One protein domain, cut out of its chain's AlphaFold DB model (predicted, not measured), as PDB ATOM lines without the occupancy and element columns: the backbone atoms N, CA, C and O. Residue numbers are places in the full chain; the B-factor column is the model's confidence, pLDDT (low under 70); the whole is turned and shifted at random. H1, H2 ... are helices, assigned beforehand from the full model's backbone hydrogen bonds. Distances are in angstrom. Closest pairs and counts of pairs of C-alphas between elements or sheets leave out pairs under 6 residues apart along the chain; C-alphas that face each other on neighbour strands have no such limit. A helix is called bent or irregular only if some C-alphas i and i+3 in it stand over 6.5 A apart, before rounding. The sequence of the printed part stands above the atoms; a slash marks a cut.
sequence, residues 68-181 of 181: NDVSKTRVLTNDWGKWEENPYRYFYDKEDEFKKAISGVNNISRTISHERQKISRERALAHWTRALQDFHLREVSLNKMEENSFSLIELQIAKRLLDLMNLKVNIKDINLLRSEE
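AT A GLANCE: This is residues 68 to 181 of the 181 residues of an uncharacterized protein of Mycoplasma ovis str. Michigan (UniProt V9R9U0). A long helical hairpin of H2 and H3 continues into H4, whose residues 165 to 175 stick out with the tail to residue 181 as a free arm. Residues 68 to 86, with no named element, and short H1 fold beside the first part of H2. The printed part has 114 residues, four named helices in the order H1 H2 H3 H4 and no named strand: all helix, extended, radius of gyration of the C-alphas 22.2 A, spans 84 by 32 by 19 A.

HOW THE PARTS SIT: H1, residues 87 to 90, is only just irregular, its end C-alphas 6.53 A apart. H2, residues 95 to 125, and H3, residues 129 to 147, touch as a hairpin, opposite ways at a shallow tilt of 15 degrees; their closest C-alphas, of Ile 112 and Leu 142, are 6.1 A apart. H4, residues 151 to 175, is apart from H3 and close but not clearly touching H2, the closest C-alphas being Ala 101 and Ile 153, 6.5 A. O i to N i+4 pairs are within hydrogen-bond range throughout H3, 26 of 27 in H2 and 16 of 21 in H4; H1 is too short.

IN THESE COORDINATES: H2 spans 45.7 A from C-alpha 95 at (251.649, 282.677, 235.869), H3 27.4 A, and H4 37.3 A to C-alpha 175 at (245.018, 292.566, 203.973).

THE WHOLE: The printed part has no cut; its farthest C-alphas, of His 127 and Glu 181, are 84.5 A apart. Residues 69 to 74 and 166 to 181 have pLDDT under 70.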
ATOM      1  N   ASN A  68     236.840 281.732 244.438       70.19
ATOM      2  CA  ASN A  68     235.942 281.809 245.576       70.19
ATOM      3  C   ASN A  68     235.976 283.231 246.135       70.19
ATOM      4  O   ASN A  68     237.055 283.801 246.300       70.19
ATOM      5  N   ASP A  69     234.807 283.784 246.451       60.22
ATOM      6  CA  ASP A  69     234.696 285.045 247.183       60.22
ATOM      7  C   ASP A  69     235.175 284.794 248.616       60.22
ATOM      8  O   ASP A  69     234.440 284.335 249.498       60.22
ATOM      9  N   VAL A  70     236.484 284.923 248.818       55.88
ATOM     10  CA  VAL A  70     237.087 284.665 250.114       55.88
ATOM     11  C   VAL A  70     236.882 285.916 250.950       55.88
ATOM     12  O   VAL A  70     237.284 287.008 250.558       55.88
ATOM     13  N   SER A  71     236.247 285.756 252.114       52.66
ATOM     14  CA  SER A  71     236.007 286.838 253.070       52.66
ATOM     15  C   SER A  71     237.238 287.741 253.221       52.66
ATOM     16  O   SER A  71     238.358 287.228 253.253       52.66
ATOM     17  N   LYS A  72     237.017 289.054 253.404       53.41
ATOM     18  CA  LYS A  72     237.997 290.175 253.481       53.41
ATOM     19  C   LYS A  72     239.260 289.968 254.348       53.41
ATOM     20  O   LYS A  72     240.113 290.841 254.430       53.41
ATOM     21  N   THR A  73     239.360 288.849 255.049       53.97
ATOM     22  CA  THR A  73     240.383 288.479 256.025       53.97
ATOM     23  C   THR A  73     241.344 287.382 255.566       53.97
ATOM     24  O   THR A  73     242.292 287.102 256.298       53.97
ATOM     25  N   ARG A  74     241.150 286.743 254.403       63.59
ATOM     26  CA  ARG A  74     242.080 285.706 253.919       63.59
ATOM     27  C   ARG A  74     243.049 286.235 252.866       63.59
ATOM     28  O   ARG A  74     242.717 287.087 252.053       63.59
ATOM     29  N   VAL A  75     244.260 285.684 252.912       77.56
ATOM     30  CA  VAL A  75     245.316 285.894 251.917       77.56
ATOM     31  C   VAL A  75     244.809 285.394 250.564       77.56
ATOM     32  O   VAL A  75     244.393 284.241 250.449       77.56
ATOM     33  N   LEU A  76     244.838 286.259 249.554       83.19
ATOM     34  CA  LEU A  76     244.492 285.917 248.179       83.19
ATOM     35  C   LEU A  76     245.507 284.909 247.636       83.19
ATOM     36  O   LEU A  76     246.710 285.032 247.870       83.19
ATOM     37  N   THR A  77     245.030 283.918 246.893       83.19
ATOM     38  CA  THR A  77     245.872 282.893 246.261       83.19
ATOM     39  C   THR A  77     245.380 282.636 244.846       83.19
ATOM     40  O   THR A  77     244.240 282.954 244.528       83.19
ATOM     41  N   ASN A  78     246.226 282.084 243.977       84.75
ATOM     42  CA  ASN A  78     245.772 281.677 242.650       84.75
ATOM     43  C   ASN A  78     244.934 280.387 242.760       84.75
ATOM     44  O   ASN A  78     245.488 279.291 242.765       84.75
ATOM     45  N   ASP A  79     243.614 280.520 242.875       84.56
ATOM     46  CA  ASP A  79     242.648 279.424 243.055       84.56
ATOM     47  C   ASP A  79     241.796 279.148 241.797       84.56
ATOM     48  O   ASP A  79     240.856 278.350 241.821       84.56
ATOM     49  N   TRP A  80     242.156 279.756 240.666       84.38
ATOM     50  CA  TRP A  80     241.474 279.577 239.379       84.38
ATOM     51  C   TRP A  80     241.741 278.224 238.706       84.38
ATOM     52  O   TRP A  80     241.111 277.915 237.697       84.38
ATOM     53  N   GLY A  81     242.624 277.401 239.274       85.38
ATOM     54  CA  GLY A  81     243.037 276.115 238.715       85.38
ATOM     55  C   GLY A  81     244.353 276.217 237.947       85.38
ATOM     56  O   GLY A  81     245.188 277.076 238.233       85.38
ATOM     57  N   LYS A  82     244.556 275.309 236.987       88.31
ATOM     58  CA  LYS A  82     245.764 275.284 236.150       88.31
ATOM     59  C   LYS A  82     245.874 276.568 235.322       88.31
ATOM     60  O   LYS A  82     244.856 277.135 234.924       88.31
ATOM     61  N   TRP A  83     247.097 277.016 235.028       89.69
ATOM     62  CA  TRP A  83     247.323 278.270 234.297       89.69
ATOM     63  C   TRP A  83     246.663 278.277 232.914       89.69
ATOM     64  O   TRP A  83     246.143 279.296 232.467       89.69
ATOM     65  N   GLU A  84     246.598 277.118 232.261       85.94
ATOM     66  CA  GLU A  84     245.954 276.951 230.963       85.94
ATOM     67  C   GLU A  84     244.444 277.208 231.019       85.94
ATOM     68  O   GLU A  84     243.863 277.610 230.019       85.94
ATOM     69  N   GLU A  85     243.796 277.024 232.165       85.38
ATOM     70  CA  GLU A  85     242.356 277.252 232.345       85.38
ATOM     71  C   GLU A  85     242.060 278.591 233.035       85.38
ATOM     72  O   GLU A  85     240.906 279.009 233.133       85.38
ATOM     73  N   ASN A  86     243.104 279.281 233.495       88.44
ATOM     74  CA  ASN A  86     242.992 280.498 234.275       88.44
ATOM     75  C   ASN A  86     242.562 281.688 233.393       88.44
ATOM     76  O   ASN A  86     243.221 281.965 232.384       88.44
ATOM     77  N   PRO A  87     241.511 282.448 233.759       89.31
ATOM     78  CA  PRO A  87     241.081 283.611 232.980       89.31
ATOM     79  C   PRO A  87     242.153 284.709 232.891       89.31
ATOM     80  O   PRO A  87     242.186 285.454 231.911       89.31
ATOM     81  N   TYR A  88     243.073 284.784 233.856       89.94
ATOM     82  CA  TYR A  88     244.165 285.757 233.874       89.94
ATOM     83  C   TYR A  88     245.285 285.459 232.868       89.94
ATOM     84  O   TYR A  88     246.075 286.356 232.567       89.94
ATOM     85  N   ARG A  89     245.310 284.265 232.257       90.38
ATOM     86  CA  ARG A  89     246.310 283.886 231.240       90.38
ATOM     87  C   ARG A  89     246.307 284.775 229.997       90.38
ATOM     88  O   ARG A  89     247.279 284.804 229.256       90.38
ATOM     89  N   TYR A  90     245.192 285.459 229.735       86.62
ATOM     90  CA  TYR A  90     245.063 286.374 228.600       86.62
ATOM     91  C   TYR A  90     245.572 287.786 228.913       86.62
ATOM     92  O   TYR A  90     245.769 288.578 227.993       86.62
ATOM     93  N   PHE A  91     245.766 288.101 230.198       88.06
ATOM     94  CA  PHE A  91     246.155 289.426 230.691       88.06
ATOM     95  C   PHE A  91     247.606 289.475 231.196       88.06
ATOM     96  O   PHE A  91     248.186 290.554 231.309       88.06
ATOM     97  N   TYR A  92     248.198 288.308 231.454       89.12
ATOM     98  CA  TYR A  92     249.566 288.129 231.933       89.12
ATOM     99  C   TYR A  92     250.293 287.115 231.057       89.12
ATOM    100  O   TYR A  92     249.705 286.111 230.653       89.12
ATOM    101  N   ASP A  93     251.577 287.343 230.791       86.25
ATOM    102  CA  ASP A  93     252.341 286.466 229.899       86.25
ATOM    103  C   ASP A  93     252.756 285.167 230.610       86.25
ATOM    104  O   ASP A  93     252.824 284.094 229.994       86.25
ATOM    105  N   LYS A  94     252.982 285.253 231.930       91.06
ATOM    106  CA  LYS A  94     253.395 284.144 232.799       91.06
ATOM    107  C   LYS A  94     252.559 284.091 234.074       91.06
ATOM    108  O   LYS A  94     252.198 285.123 234.634       91.06
ATOM    109  N   GLU A  95     252.343 282.880 234.589       90.19
ATOM    110  CA  GLU A  95     251.649 282.677 235.869       90.19
ATOM    111  C   GLU A  95     252.354 283.415 237.022       90.19
ATOM    112  O   GLU A  95     251.706 283.984 237.900       90.19
ATOM    113  N   ASP A  96     253.687 283.454 237.001       90.44
ATOM    114  CA  ASP A  96     254.484 284.106 238.042       90.44
ATOM    115  C   ASP A  96     254.246 285.618 238.128       90.44
ATOM    116  O   ASP A  96     254.308 286.187 239.217       90.44
ATOM    117  N   GLU A  97     253.940 286.284 237.012       89.62
ATOM    118  CA  GLU A  97     253.595 287.711 237.011       89.62
ATOM    119  C   GLU A  97     252.265 287.945 237.726       89.62
ATOM    120  O   GLU A  97     252.150 288.838 238.567       89.62
ATOM    121  N   PHE A  98     251.284 287.080 237.466       90.69
ATOM    122  CA  PHE A  98     250.002 287.127 238.150       90.69
ATOM    123  C   PHE A  98     250.146 286.817 239.649       90.69
ATOM    124  O   PHE A  98     249.612 287.542 240.490       90.69
ATOM    125  N   LYS A  99     250.953 285.812 240.022       90.12
ATOM    126  CA  LYS A  99     251.272 285.505 241.431       90.12
ATOM    127  C   LYS A  99     251.947 286.679 242.146       90.12
ATOM    128  O   LYS A  99     251.641 286.938 243.314       90.12
ATOM    129  N   LYS A 100     252.842 287.407 241.468       90.31
ATOM    130  CA  LYS A 100     253.457 288.633 242.004       90.31
ATOM    131  C   LYS A 100     252.418 289.727 242.231       90.31
ATOM    132  O   LYS A 100     252.433 290.341 243.294       90.31
ATOM    133  N   ALA A 101     251.495 289.926 241.289       87.81
ATOM    134  CA  ALA A 101     250.418 290.900 241.439       87.81
ATOM    135  C   ALA A 101     249.521 290.570 242.647       87.81
ATOM    136  O   ALA A 101     249.314 291.428 243.503       87.81
ATOM    137  N   ILE A 102     249.101 289.305 242.800       89.56
ATOM    138  CA  ILE A 102     248.361 288.819 243.981       89.56
ATOM    139  C   ILE A 102     249.145 289.075 245.275       89.56
ATOM    140  O   ILE A 102     248.592 289.557 246.265       89.56
ATOM    141  N   SER A 103     250.443 288.767 245.279       88.81
ATOM    142  CA  SER A 103     251.308 288.979 246.446       88.81
ATOM    143  C   SER A 103     251.408 290.460 246.821       88.81
ATOM    144  O   SER A 103     251.391 290.794 248.005       88.81
ATOM    145  N   GLY A 104     251.446 291.353 245.827       87.44
ATOM    146  CA  GLY A 104     251.375 292.801 246.023       87.44
ATOM    147  C   GLY A 104     250.089 293.225 246.731       87.44
ATOM    148  O   GLY A 104     250.154 293.908 247.754       87.44
ATOM    149  N   VAL A 105     248.932 292.739 246.265       87.69
ATOM    150  CA  VAL A 105     247.636 293.007 246.913       87.69
ATOM    151  C   VAL A 105     247.623 292.494 248.355       87.69
ATOM    152  O   VAL A 105     247.226 293.213 249.268       87.69
ATOM    153  N   ASN A 106     248.122 291.280 248.599       87.94
ATOM    154  CA  ASN A 106     248.200 290.716 249.947       87.94
ATOM    155  C   ASN A 106     249.060 291.555 250.898       87.94
ATOM    156  O   ASN A 106     248.704 291.718 252.068       87.94
ATOM    157  N   ASN A 107     250.175 292.104 250.415       88.38
ATOM    158  CA  ASN A 107     251.032 292.981 251.209       88.38
ATOM    159  C   ASN A 107     250.323 294.294 251.567       88.38
ATOM    160  O   ASN A 107     250.420 294.745 252.712       88.38
ATOM    161  N   ILE A 108     249.562 294.872 250.630       86.25
ATOM    162  CA  ILE A 108     248.728 296.055 250.883       86.25
ATOM    163  C   ILE A 108     247.671 295.727 251.942       86.25
ATOM    164  O   ILE A 108     247.602 296.405 252.968       86.25
ATOM    165  N   SER A 109     246.921 294.636 251.770       86.56
ATOM    166  CA  SER A 109     245.907 294.187 252.734       86.56
ATOM    167  C   SER A 109     246.491 293.944 254.127       86.56
ATOM    168  O   SER A 109     245.896 294.326 255.136       86.56
ATOM    169  N   ARG A 110     247.693 293.361 254.206       87.12
ATOM    170  CA  ARG A 110     248.404 293.152 255.472       87.12
ATOM    171  C   ARG A 110     248.807 294.473 256.124       87.12
ATOM    172  O   ARG A 110     248.648 294.616 257.333       87.12
ATOM    173  N   THR A 111     249.292 295.428 255.336       88.38
ATOM    174  CA  THR A 111     249.657 296.772 255.810       88.38
ATOM    175  C   THR A 111     248.432 297.502 256.361       88.38
ATOM    176  O   THR A 111     248.470 297.999 257.484       88.38
ATOM    177  N   ILE A 112     247.311 297.467 255.633       87.25
ATOM    178  CA  ILE A 112     246.035 298.046 256.073       87.25
ATOM    179  C   ILE A 112     245.565 297.399 257.378       87.25
ATOM    180  O   ILE A 112     245.159 298.098 258.305       87.25
ATOM    181  N   SER A 113     245.633 296.068 257.477       88.12
ATOM    182  CA  SER A 113     245.237 295.340 258.685       88.12
ATOM    183  C   SER A 113     246.088 295.733 259.896       88.12
ATOM    184  O   SER A 113     245.539 296.020 260.961       88.12
ATOM    185  N   HIS A 114     247.413 295.804 259.731       90.38
ATOM    186  CA  HIS A 114     248.334 296.217 260.792       90.38
ATOM    187  C   HIS A 114     248.075 297.647 261.263       90.38
ATOM    188  O   HIS A 114     247.975 297.879 262.467       90.38
ATOM    189  N   GLU A 115     247.899 298.592 260.341       89.81
ATOM    190  CA  GLU A 115     247.611 299.984 260.701       89.81
ATOM    191  C   GLU A 115     246.233 300.138 261.360       89.81
ATOM    192  O   GLU A 115     246.108 300.840 262.361       89.81
ATOM    193  N   ARG A 116     245.204 299.404 260.911       90.31
ATOM    194  CA  ARG A 116     243.900 299.374 261.601       90.31
ATOM    195  C   ARG A 116     244.020 298.849 263.032       90.31
ATOM    196  O   ARG A 116     243.433 299.426 263.948       90.31
ATOM    197  N   GLN A 117     244.793 297.783 263.249       90.12
ATOM    198  CA  GLN A 117     245.045 297.261 264.597       90.12
ATOM    199  C   GLN A 117     245.798 298.273 265.464       90.12
ATOM    200  O   GLN A 117     245.471 298.434 266.639       90.12
ATOM    201  N   LYS A 118     246.781 298.972 264.891       90.25
ATOM    202  CA  LYS A 118     247.534 300.023 265.576       90.25
ATOM    203  C   LYS A 118     246.630 301.184 265.990       90.25
ATOM    204  O   LYS A 118     246.607 301.513 267.171       90.25
ATOM    205  N   ILE A 119     245.809 301.712 265.077       89.00
ATOM    206  CA  ILE A 119     244.809 302.754 265.374       89.00
ATOM    207  C   ILE A 119     243.860 302.290 266.481       89.00
ATOM    208  O   ILE A 119     243.585 303.044 267.410       89.00
ATOM    209  N   SER A 120     243.384 301.042 266.429       88.19
ATOM    210  CA  SER A 120     242.495 300.496 267.459       88.19
ATOM    211  C   SER A 120     243.147 300.467 268.849       88.19
ATOM    212  O   SER A 120     242.489 300.826 269.826       88.19
ATOM    213  N   ARG A 121     244.433 300.101 268.943       89.00
ATOM    214  CA  ARG A 121     245.193 300.120 270.207       89.00
ATOM    215  C   ARG A 121     245.463 301.544 270.691       89.00
ATOM    216  O   ARG A 121     245.285 301.821 271.872       89.00
ATOM    217  N   GLU A 122     245.857 302.447 269.794       87.62
ATOM    218  CA  GLU A 122     246.122 303.856 270.121       87.62
ATOM    219  C   GLU A 122     244.846 304.571 270.592       87.62
ATOM    220  O   GLU A 122     244.879 305.323 271.565       87.62
ATOM    221  N   ARG A 123     243.696 304.275 269.972       86.19
ATOM    222  CA  ARG A 123     242.383 304.821 270.352       86.19
ATOM    223  C   ARG A 123     241.951 304.394 271.756       86.19
ATOM    224  O   ARG A 123     241.307 305.179 272.439       86.19
ATOM    225  N   ALA A 124     242.331 303.198 272.205       80.31
ATOM    226  CA  ALA A 124     242.050 302.743 273.568       80.31
ATOM    227  C   ALA A 124     242.825 303.532 274.643       80.31
ATOM    228  O   ALA A 124     242.410 303.549 275.798       80.31
ATOM    229  N   LEU A 125     243.933 304.185 274.269       79.75
ATOM    230  CA  LEU A 125     244.829 304.905 275.181       79.75
ATOM    231  C   LEU A 125     244.728 306.435 275.058       79.75
ATOM    232  O   LEU A 125     245.291 307.159 275.876       79.75
ATOM    233  N   ALA A 126     244.033 306.945 274.038       80.12
ATOM    234  CA  ALA A 126     243.972 308.366 273.719       80.12
ATOM    235  C   ALA A 126     242.557 308.934 273.919       80.12
ATOM    236  O   ALA A 126     241.630 308.588 273.193       80.12
ATOM    237  N   HIS A 127     242.406 309.876 274.857       74.31
ATOM    238  CA  HIS A 127     241.120 310.529 275.166       74.31
ATOM    239  C   HIS A 127     240.991 311.969 274.634       74.31
ATOM    240  O   HIS A 127     239.949 312.601 274.785       74.31
ATOM    241  N   TRP A 128     242.036 312.516 274.012       81.69
ATOM    242  CA  TRP A 128     242.060 313.891 273.502       81.69
ATOM    243  C   TRP A 128     241.486 314.034 272.079       81.69
ATOM    244  O   TRP A 128     241.771 313.250 271.173       81.69
ATOM    245  N   THR A 129     240.729 315.109 271.847       77.38
ATOM    246  CA  THR A 129     240.002 315.373 270.590       77.38
ATOM    247  C   THR A 129     240.907 315.417 269.354       77.38
ATOM    248  O   THR A 129     240.515 314.945 268.290       77.38
ATOM    249  N   ARG A 130     242.143 315.922 269.488       78.94
ATOM    250  CA  ARG A 130     243.100 315.989 268.369       78.94
ATOM    251  C   ARG A 130     243.520 314.606 267.865       78.94
ATOM    252  O   ARG A 130     243.606 314.426 266.656       78.94
ATOM    253  N   ALA A 131     243.729 313.627 268.748       80.75
ATOM    254  CA  ALA A 131     244.065 312.280 268.282       80.75
ATOM    255  C   ALA A 131     242.857 311.554 267.690       80.75
ATOM    256  O   ALA A 131     243.027 310.795 266.747       80.75
ATOM    257  N   LEU A 132     241.635 311.825 268.165       82.62
ATOM    258  CA  LEU A 132     240.428 311.284 267.527       82.62
ATOM    259  C   LEU A 132     240.304 311.747 266.068       82.62
ATOM    260  O   LEU A 132     239.966 310.946 265.197       82.62
ATOM    261  N   GLN A 133     240.628 313.014 265.798       85.56
ATOM    262  CA  GLN A 133     240.636 313.559 264.442       85.56
ATOM    263  C   GLN A 133     241.757 312.952 263.584       85.56
ATOM    264  O   GLN A 133     241.510 312.591 262.436       85.56
ATOM    265  N   ASP A 134     242.955 312.769 264.145       88.62
ATOM    266  CA  ASP A 134     244.066 312.087 263.468       88.62
ATOM    267  C   ASP A 134     243.720 310.626 263.119       88.62
ATOM    268  O   ASP A 134     243.893 310.199 261.980       88.62
ATOM    269  N   PHE A 135     243.122 309.871 264.049       89.06
ATOM    270  CA  PHE A 135     242.663 308.505 263.777       89.06
ATOM    271  C   PHE A 135     241.633 308.452 262.652       89.06
ATOM    272  O   PHE A 135     241.703 307.554 261.817       89.06
ATOM    273  N   HIS A 136     240.702 309.409 262.609       88.06
ATOM    274  CA  HIS A 136     239.715 309.482 261.537       88.06
ATOM    275  C   HIS A 136     240.375 309.724 260.172       88.06
ATOM    276  O   HIS A 136     240.068 309.023 259.209       88.06
ATOM    277  N   LEU A 137     241.328 310.659 260.085       89.88
ATOM    278  CA  LEU A 137     242.069 310.920 258.845       89.88
ATOM    279  C   LEU A 137     242.856 309.689 258.379       89.88
ATOM    280  O   LEU A 137     242.835 309.352 257.192       89.88
ATOM    281  N   ARG A 138     243.500 308.974 259.309       89.00
ATOM    282  CA  ARG A 138     244.194 307.717 259.001       89.00
ATOM    283  C   ARG A 138     243.224 306.637 258.520       89.00
ATOM    284  O   ARG A 138     243.510 305.982 257.524       89.00
ATOM    285  N   GLU A 139     242.064 306.473 259.157       90.00
ATOM    286  CA  GLU A 139     241.029 305.523 258.714       90.00
ATOM    287  C   GLU A 139     240.518 305.843 257.302       90.00
ATOM    288  O   GLU A 139     240.404 304.933 256.481       90.00
ATOM    289  N   VAL A 140     240.282 307.120 256.980       91.50
ATOM    290  CA  VAL A 140     239.895 307.553 255.625       91.50
ATOM    291  C   VAL A 140     240.983 307.207 254.606       91.50
ATOM    292  O   VAL A 140     240.681 306.658 253.545       91.50
ATOM    293  N   SER A 141     242.254 307.462 254.932       90.00
ATOM    294  CA  SER A 141     243.379 307.097 254.066       90.00
ATOM    295  C   SER A 141     243.469 305.585 253.846       90.00
ATOM    296  O   SER A 141     243.693 305.138 252.720       90.00
ATOM    297  N   LEU A 142     243.273 304.782 254.896       88.12
ATOM    298  CA  LEU A 142     243.289 303.322 254.802       88.12
ATOM    299  C   LEU A 142     242.126 302.786 253.964       88.12
ATOM    300  O   LEU A 142     242.330 301.863 253.181       88.12
ATOM    301  N   ASN A 143     240.936 303.381 254.072       87.56
ATOM    302  CA  ASN A 143     239.796 303.023 253.226       87.56
ATOM    303  C   ASN A 143     240.096 303.305 251.751       87.56
ATOM    304  O   ASN A 143     239.863 302.445 250.906       87.56
ATOM    305  N   LYS A 144     240.710 304.454 251.444       86.50
ATOM    306  CA  LYS A 144     241.137 304.777 250.078       86.50
ATOM    307  C   LYS A 144     242.194 303.794 249.560       86.50
ATOM    308  O   LYS A 144     242.145 303.401 248.400       86.50
ATOM    309  N   MET A 145     243.147 303.376 250.393       83.44
ATOM    310  CA  MET A 145     244.114 302.338 250.012       83.44
ATOM    311  C   MET A 145     243.441 300.981 249.774       83.44
ATOM    312  O   MET A 145     243.815 300.280 248.840       83.44
ATOM    313  N   GLU A 146     242.439 300.617 250.580       84.06
ATOM    314  CA  GLU A 146     241.669 299.380 250.402       84.06
ATOM    315  C   GLU A 146     240.894 299.396 249.078       84.06
ATOM    316  O   GLU A 146     240.933 298.417 248.331       84.06
ATOM    317  N   GLU A 147     240.255 300.518 248.744       83.75
ATOM    318  CA  GLU A 147     239.528 300.710 247.484       83.75
ATOM    319  C   GLU A 147     240.430 300.583 246.253       83.75
ATOM    320  O   GLU A 147     240.018 299.986 245.262       83.75
ATOM    321  N   ASN A 148     241.669 301.075 246.334       83.62
ATOM    322  CA  ASN A 148     242.632 301.050 245.228       83.62
ATOM    323  C   ASN A 148     243.585 299.842 245.264       83.62
ATOM    324  O   ASN A 148     244.502 299.743 244.450       83.62
ATOM    325  N   SER A 149     243.398 298.912 246.204       81.62
ATOM    326  CA  SER A 149     244.316 297.779 246.399       81.62
ATOM    327  C   SER A 149     244.431 296.882 245.161       81.62
ATOM    328  O   SER A 149     245.484 296.294 244.924       81.62
ATOM    329  N   PHE A 150     243.383 296.830 244.336       83.25
ATOM    330  CA  PHE A 150     243.311 296.025 243.116       83.25
ATOM    331  C   PHE A 150     243.685 296.779 241.834       83.25
ATOM    332  O   PHE A 150     243.825 296.147 240.785       83.25
ATOM    333  N   SER A 151     243.913 298.095 241.899       84.00
ATOM    334  CA  SER A 151     244.107 298.935 240.709       84.00
ATOM    335  C   SER A 151     245.291 298.498 239.845       84.00
ATOM    336  O   SER A 151     245.239 298.621 238.628       84.00
ATOM    337  N   LEU A 152     246.341 297.919 240.438       82.19
ATOM    338  CA  LEU A 152     247.475 297.375 239.679       82.19
ATOM    339  C   LEU A 152     247.061 296.231 238.742       82.19
ATOM    340  O   LEU A 152     247.508 296.172 237.597       82.19
ATOM    341  N   ILE A 153     246.189 295.335 239.211       86.25
ATOM    342  CA  ILE A 153     245.694 294.215 238.405       86.25
ATOM    343  C   ILE A 153     244.746 294.742 237.322       86.25
ATOM    344  O   ILE A 153     244.837 294.318 236.171       86.25
ATOM    345  N   GLU A 154     243.879 295.696 237.667       86.62
ATOM    346  CA  GLU A 154     242.948 296.334 236.728       86.62
ATOM    347  C   GLU A 154     243.681 297.068 235.599       86.62
ATOM    348  O   GLU A 154     243.342 296.897 234.427       86.62
ATOM    349  N   LEU A 155     244.727 297.830 235.928       85.06
ATOM    350  CA  LEU A 155     245.562 298.528 234.951       85.06
ATOM    351  C   LEU A 155     246.280 297.552 234.019       85.06
ATOM    352  O   LEU A 155     246.327 297.790 232.812       85.06
ATOM    353  N   GLN A 156     246.794 296.437 234.542       85.31
ATOM    354  CA  GLN A 156     247.433 295.412 233.717       85.31
ATOM    355  C   GLN A 156     246.436 294.763 232.744       85.31
ATOM    356  O   GLN A 156     246.750 294.583 231.565       85.31
ATOM    357  N   ILE A 157     245.215 294.469 233.204       86.50
ATOM    358  CA  ILE A 157     244.130 293.979 232.341       86.50
ATOM    359  C   ILE A 157     243.804 295.017 231.263       86.50
ATOM    360  O   ILE A 157     243.757 294.673 230.082       86.50
ATOM    361  N   ALA A 158     243.612 296.283 231.642       84.19
ATOM    362  CA  ALA A 158     243.277 297.363 230.717       84.19
ATOM    363  C   ALA A 158     244.364 297.560 229.650       84.19
ATOM    364  O   ALA A 158     244.054 297.623 228.460       84.19
ATOM    365  N   LYS A 159     245.638 297.574 230.059       82.44
ATOM    366  CA  LYS A 159     246.790 297.642 229.155       82.44
ATOM    367  C   LYS A 159     246.757 296.498 228.143       82.44
ATOM    368  O   LYS A 159     246.816 296.738 226.941       82.44
ATOM    369  N   ARG A 160     246.579 295.259 228.611       83.44
ATOM    370  CA  ARG A 160     246.571 294.098 227.716       83.44
ATOM    371  C   ARG A 160     245.358 294.078 226.786       83.44
ATOM    372  O   ARG A 160     245.476 293.656 225.639       83.44
ATOM    373  N   LEU A 161     244.202 294.566 227.238       83.44
ATOM    374  CA  LEU A 161     243.029 294.745 226.382       83.44
ATOM    375  C   LEU A 161     243.291 295.753 225.260       83.44
ATOM    376  O   LEU A 161     242.931 295.472 224.118       83.44
ATOM    377  N   LEU A 162     243.929 296.886 225.564       80.50
ATOM    378  CA  LEU A 162     244.300 297.888 224.563       80.50
ATOM    379  C   LEU A 162     245.272 297.313 223.529       80.50
ATOM    380  O   LEU A 162     245.047 297.480 222.332       80.50
ATOM    381  N   ASP A 163     246.284 296.566 223.969       77.50
ATOM    382  CA  ASP A 163     247.224 295.893 223.066       77.50
ATOM    383  C   ASP A 163     246.489 294.929 222.121       77.50
ATOM    384  O   ASP A 163     246.685 294.962 220.906       77.50
ATOM    385  N   LEU A 164     245.564 294.122 222.649       75.25
ATOM    386  CA  LEU A 164     244.756 293.188 221.856       75.25
ATOM    387  C   LEU A 164     243.798 293.896 220.882       75.25
ATOM    388  O   LEU A 164     243.494 293.355 219.815       75.25
ATOM    389  N   MET A 165     243.309 295.090 221.224       73.00
ATOM    390  CA  MET A 165     242.488 295.911 220.330       73.00
ATOM    391  C   MET A 165     243.329 296.544 219.217       73.00
ATOM    392  O   MET A 165     242.937 296.466 218.055       73.00
ATOM    393  N   ASN A 166     244.505 297.085 219.537       66.94
ATOM    394  CA  ASN A 166     245.420 297.684 218.563       66.94
ATOM    395  C   ASN A 166     245.988 296.640 217.588       66.94
ATOM    396  O   ASN A 166     246.100 296.899 216.390       66.94
ATOM    397  N   LEU A 167     246.252 295.420 218.067       57.09
ATOM    398  CA  LEU A 167     246.634 294.288 217.219       57.09
ATOM    399  C   LEU A 167     245.523 293.898 216.230       57.09
ATOM    400  O   LEU A 167     245.822 293.480 215.116       57.09
ATOM    401  N   LYS A 168     244.241 294.069 216.585       51.19
ATOM    402  CA  LYS A 168     243.120 293.829 215.656       51.19
ATOM    403  C   LYS A 168     242.968 294.909 214.592       51.19
ATOM    404  O   LYS A 168     242.546 294.579 213.486       51.19
ATOM    405  N   VAL A 169     243.282 296.163 214.916       50.62
ATOM    406  CA  VAL A 169     243.248 297.268 213.942       50.62
ATOM    407  C   VAL A 169     244.296 297.020 212.852       50.62
ATOM    408  O   VAL A 169     243.983 297.080 211.669       50.62
ATOM    409  N   ASN A 170     245.489 296.559 213.232       47.00
ATOM    410  CA  ASN A 170     246.603 296.386 212.298       47.00
ATOM    411  C   ASN A 170     246.459 295.195 211.317       47.00
ATOM    412  O   ASN A 170     247.144 295.139 210.305       47.00
ATOM    413  N   ILE A 171     245.566 294.226 211.570       46.56
ATOM    414  CA  ILE A 171     245.418 293.031 210.704       46.56
ATOM    415  C   ILE A 171     244.425 293.260 209.549       46.56
ATOM    416  O   ILE A 171     244.508 292.589 208.515       46.56
ATOM    417  N   LYS A 172     243.486 294.205 209.685       47.59
ATOM    418  CA  LYS A 172     242.546 294.533 208.599       47.59
ATOM    419  C   LYS A 172     243.152 295.482 207.567       47.59
ATOM    420  O   LYS A 172     242.905 295.286 206.381       47.59
ATOM    421  N   ASP A 173     244.010 296.404 207.994       47.34
ATOM    422  CA  ASP A 173     244.612 297.394 207.092       47.34
ATOM    423  C   ASP A 173     245.737 296.809 206.215       47.34
ATOM    424  O   ASP A 173     246.021 297.327 205.141       47.34
ATOM    425  N   ILE A 174     246.329 295.672 206.605       47.91
ATOM    426  CA  ILE A 174     247.383 294.998 205.822       47.91
ATOM    427  C   ILE A 174     246.805 294.074 204.734       47.91
ATOM    428  O   ILE A 174     247.415 293.904 203.680       47.91
ATOM    429  N   ASN A 175     245.618 293.493 204.943       45.41
ATOM    430  CA  ASN A 175     245.018 292.566 203.973       45.41
ATOM    431  C   ASN A 175     244.223 293.257 202.854       45.41
ATOM    432  O   ASN A 175     243.935 292.615 201.852       45.41
ATOM    433  N   LEU A 176     243.904 294.547 202.993       45.72
ATOM    434  CA  LEU A 176     243.283 295.351 201.930       45.72
ATOM    435  C   LEU A 176     244.301 295.928 200.933       45.72
ATOM    436  O   LEU A 176     243.926 296.254 199.816       45.72
ATOM    437  N   LEU A 177     245.588 295.990 201.293       45.97
ATOM    438  CA  LEU A 177     246.661 296.491 200.418       45.97
ATOM    439  C   LEU A 177     247.355 295.396 199.590       45.97
ATOM    440  O   LEU A 177     248.277 295.689 198.840       45.97
ATOM    441  N   ARG A 178     246.945 294.128 199.729       47.28
ATOM    442  CA  ARG A 178     247.542 292.983 199.015       47.28
ATOM    443  C   ARG A 178     246.620 292.313 197.997       47.28
ATOM    444  O   ARG A 178     247.021 291.327 197.391       47.28
ATOM    445  N   SER A 179     245.402 292.819 197.819       43.91
ATOM    446  CA  SER A 179     244.436 292.306 196.837       43.91
ATOM    447  C   SER A 179     244.225 293.237 195.635       43.91
ATOM    448  O   SER A 179     243.290 293.017 194.873       43.91
ATOM    449  N   GLU A 180     245.067 294.262 195.474       47.53
ATOM    450  CA  GLU A 180     245.047 295.198 194.335       47.53
ATOM    451  C   GLU A 180     246.361 295.198 193.522       47.53
ATOM    452  O   GLU A 180     246.661 296.181 192.847       47.53
ATOM    453  N   GLU A 181     247.132 294.103 193.546       40.06
ATOM    454  CA  GLU A 181     248.238 293.867 192.594       40.06
ATOM    455  C   GLU A 181     247.964 292.652 191.700       40.06
ATOM    456  O   GLU A 181     247.684 291.560 192.249       40.06
TER     457      GLU A 181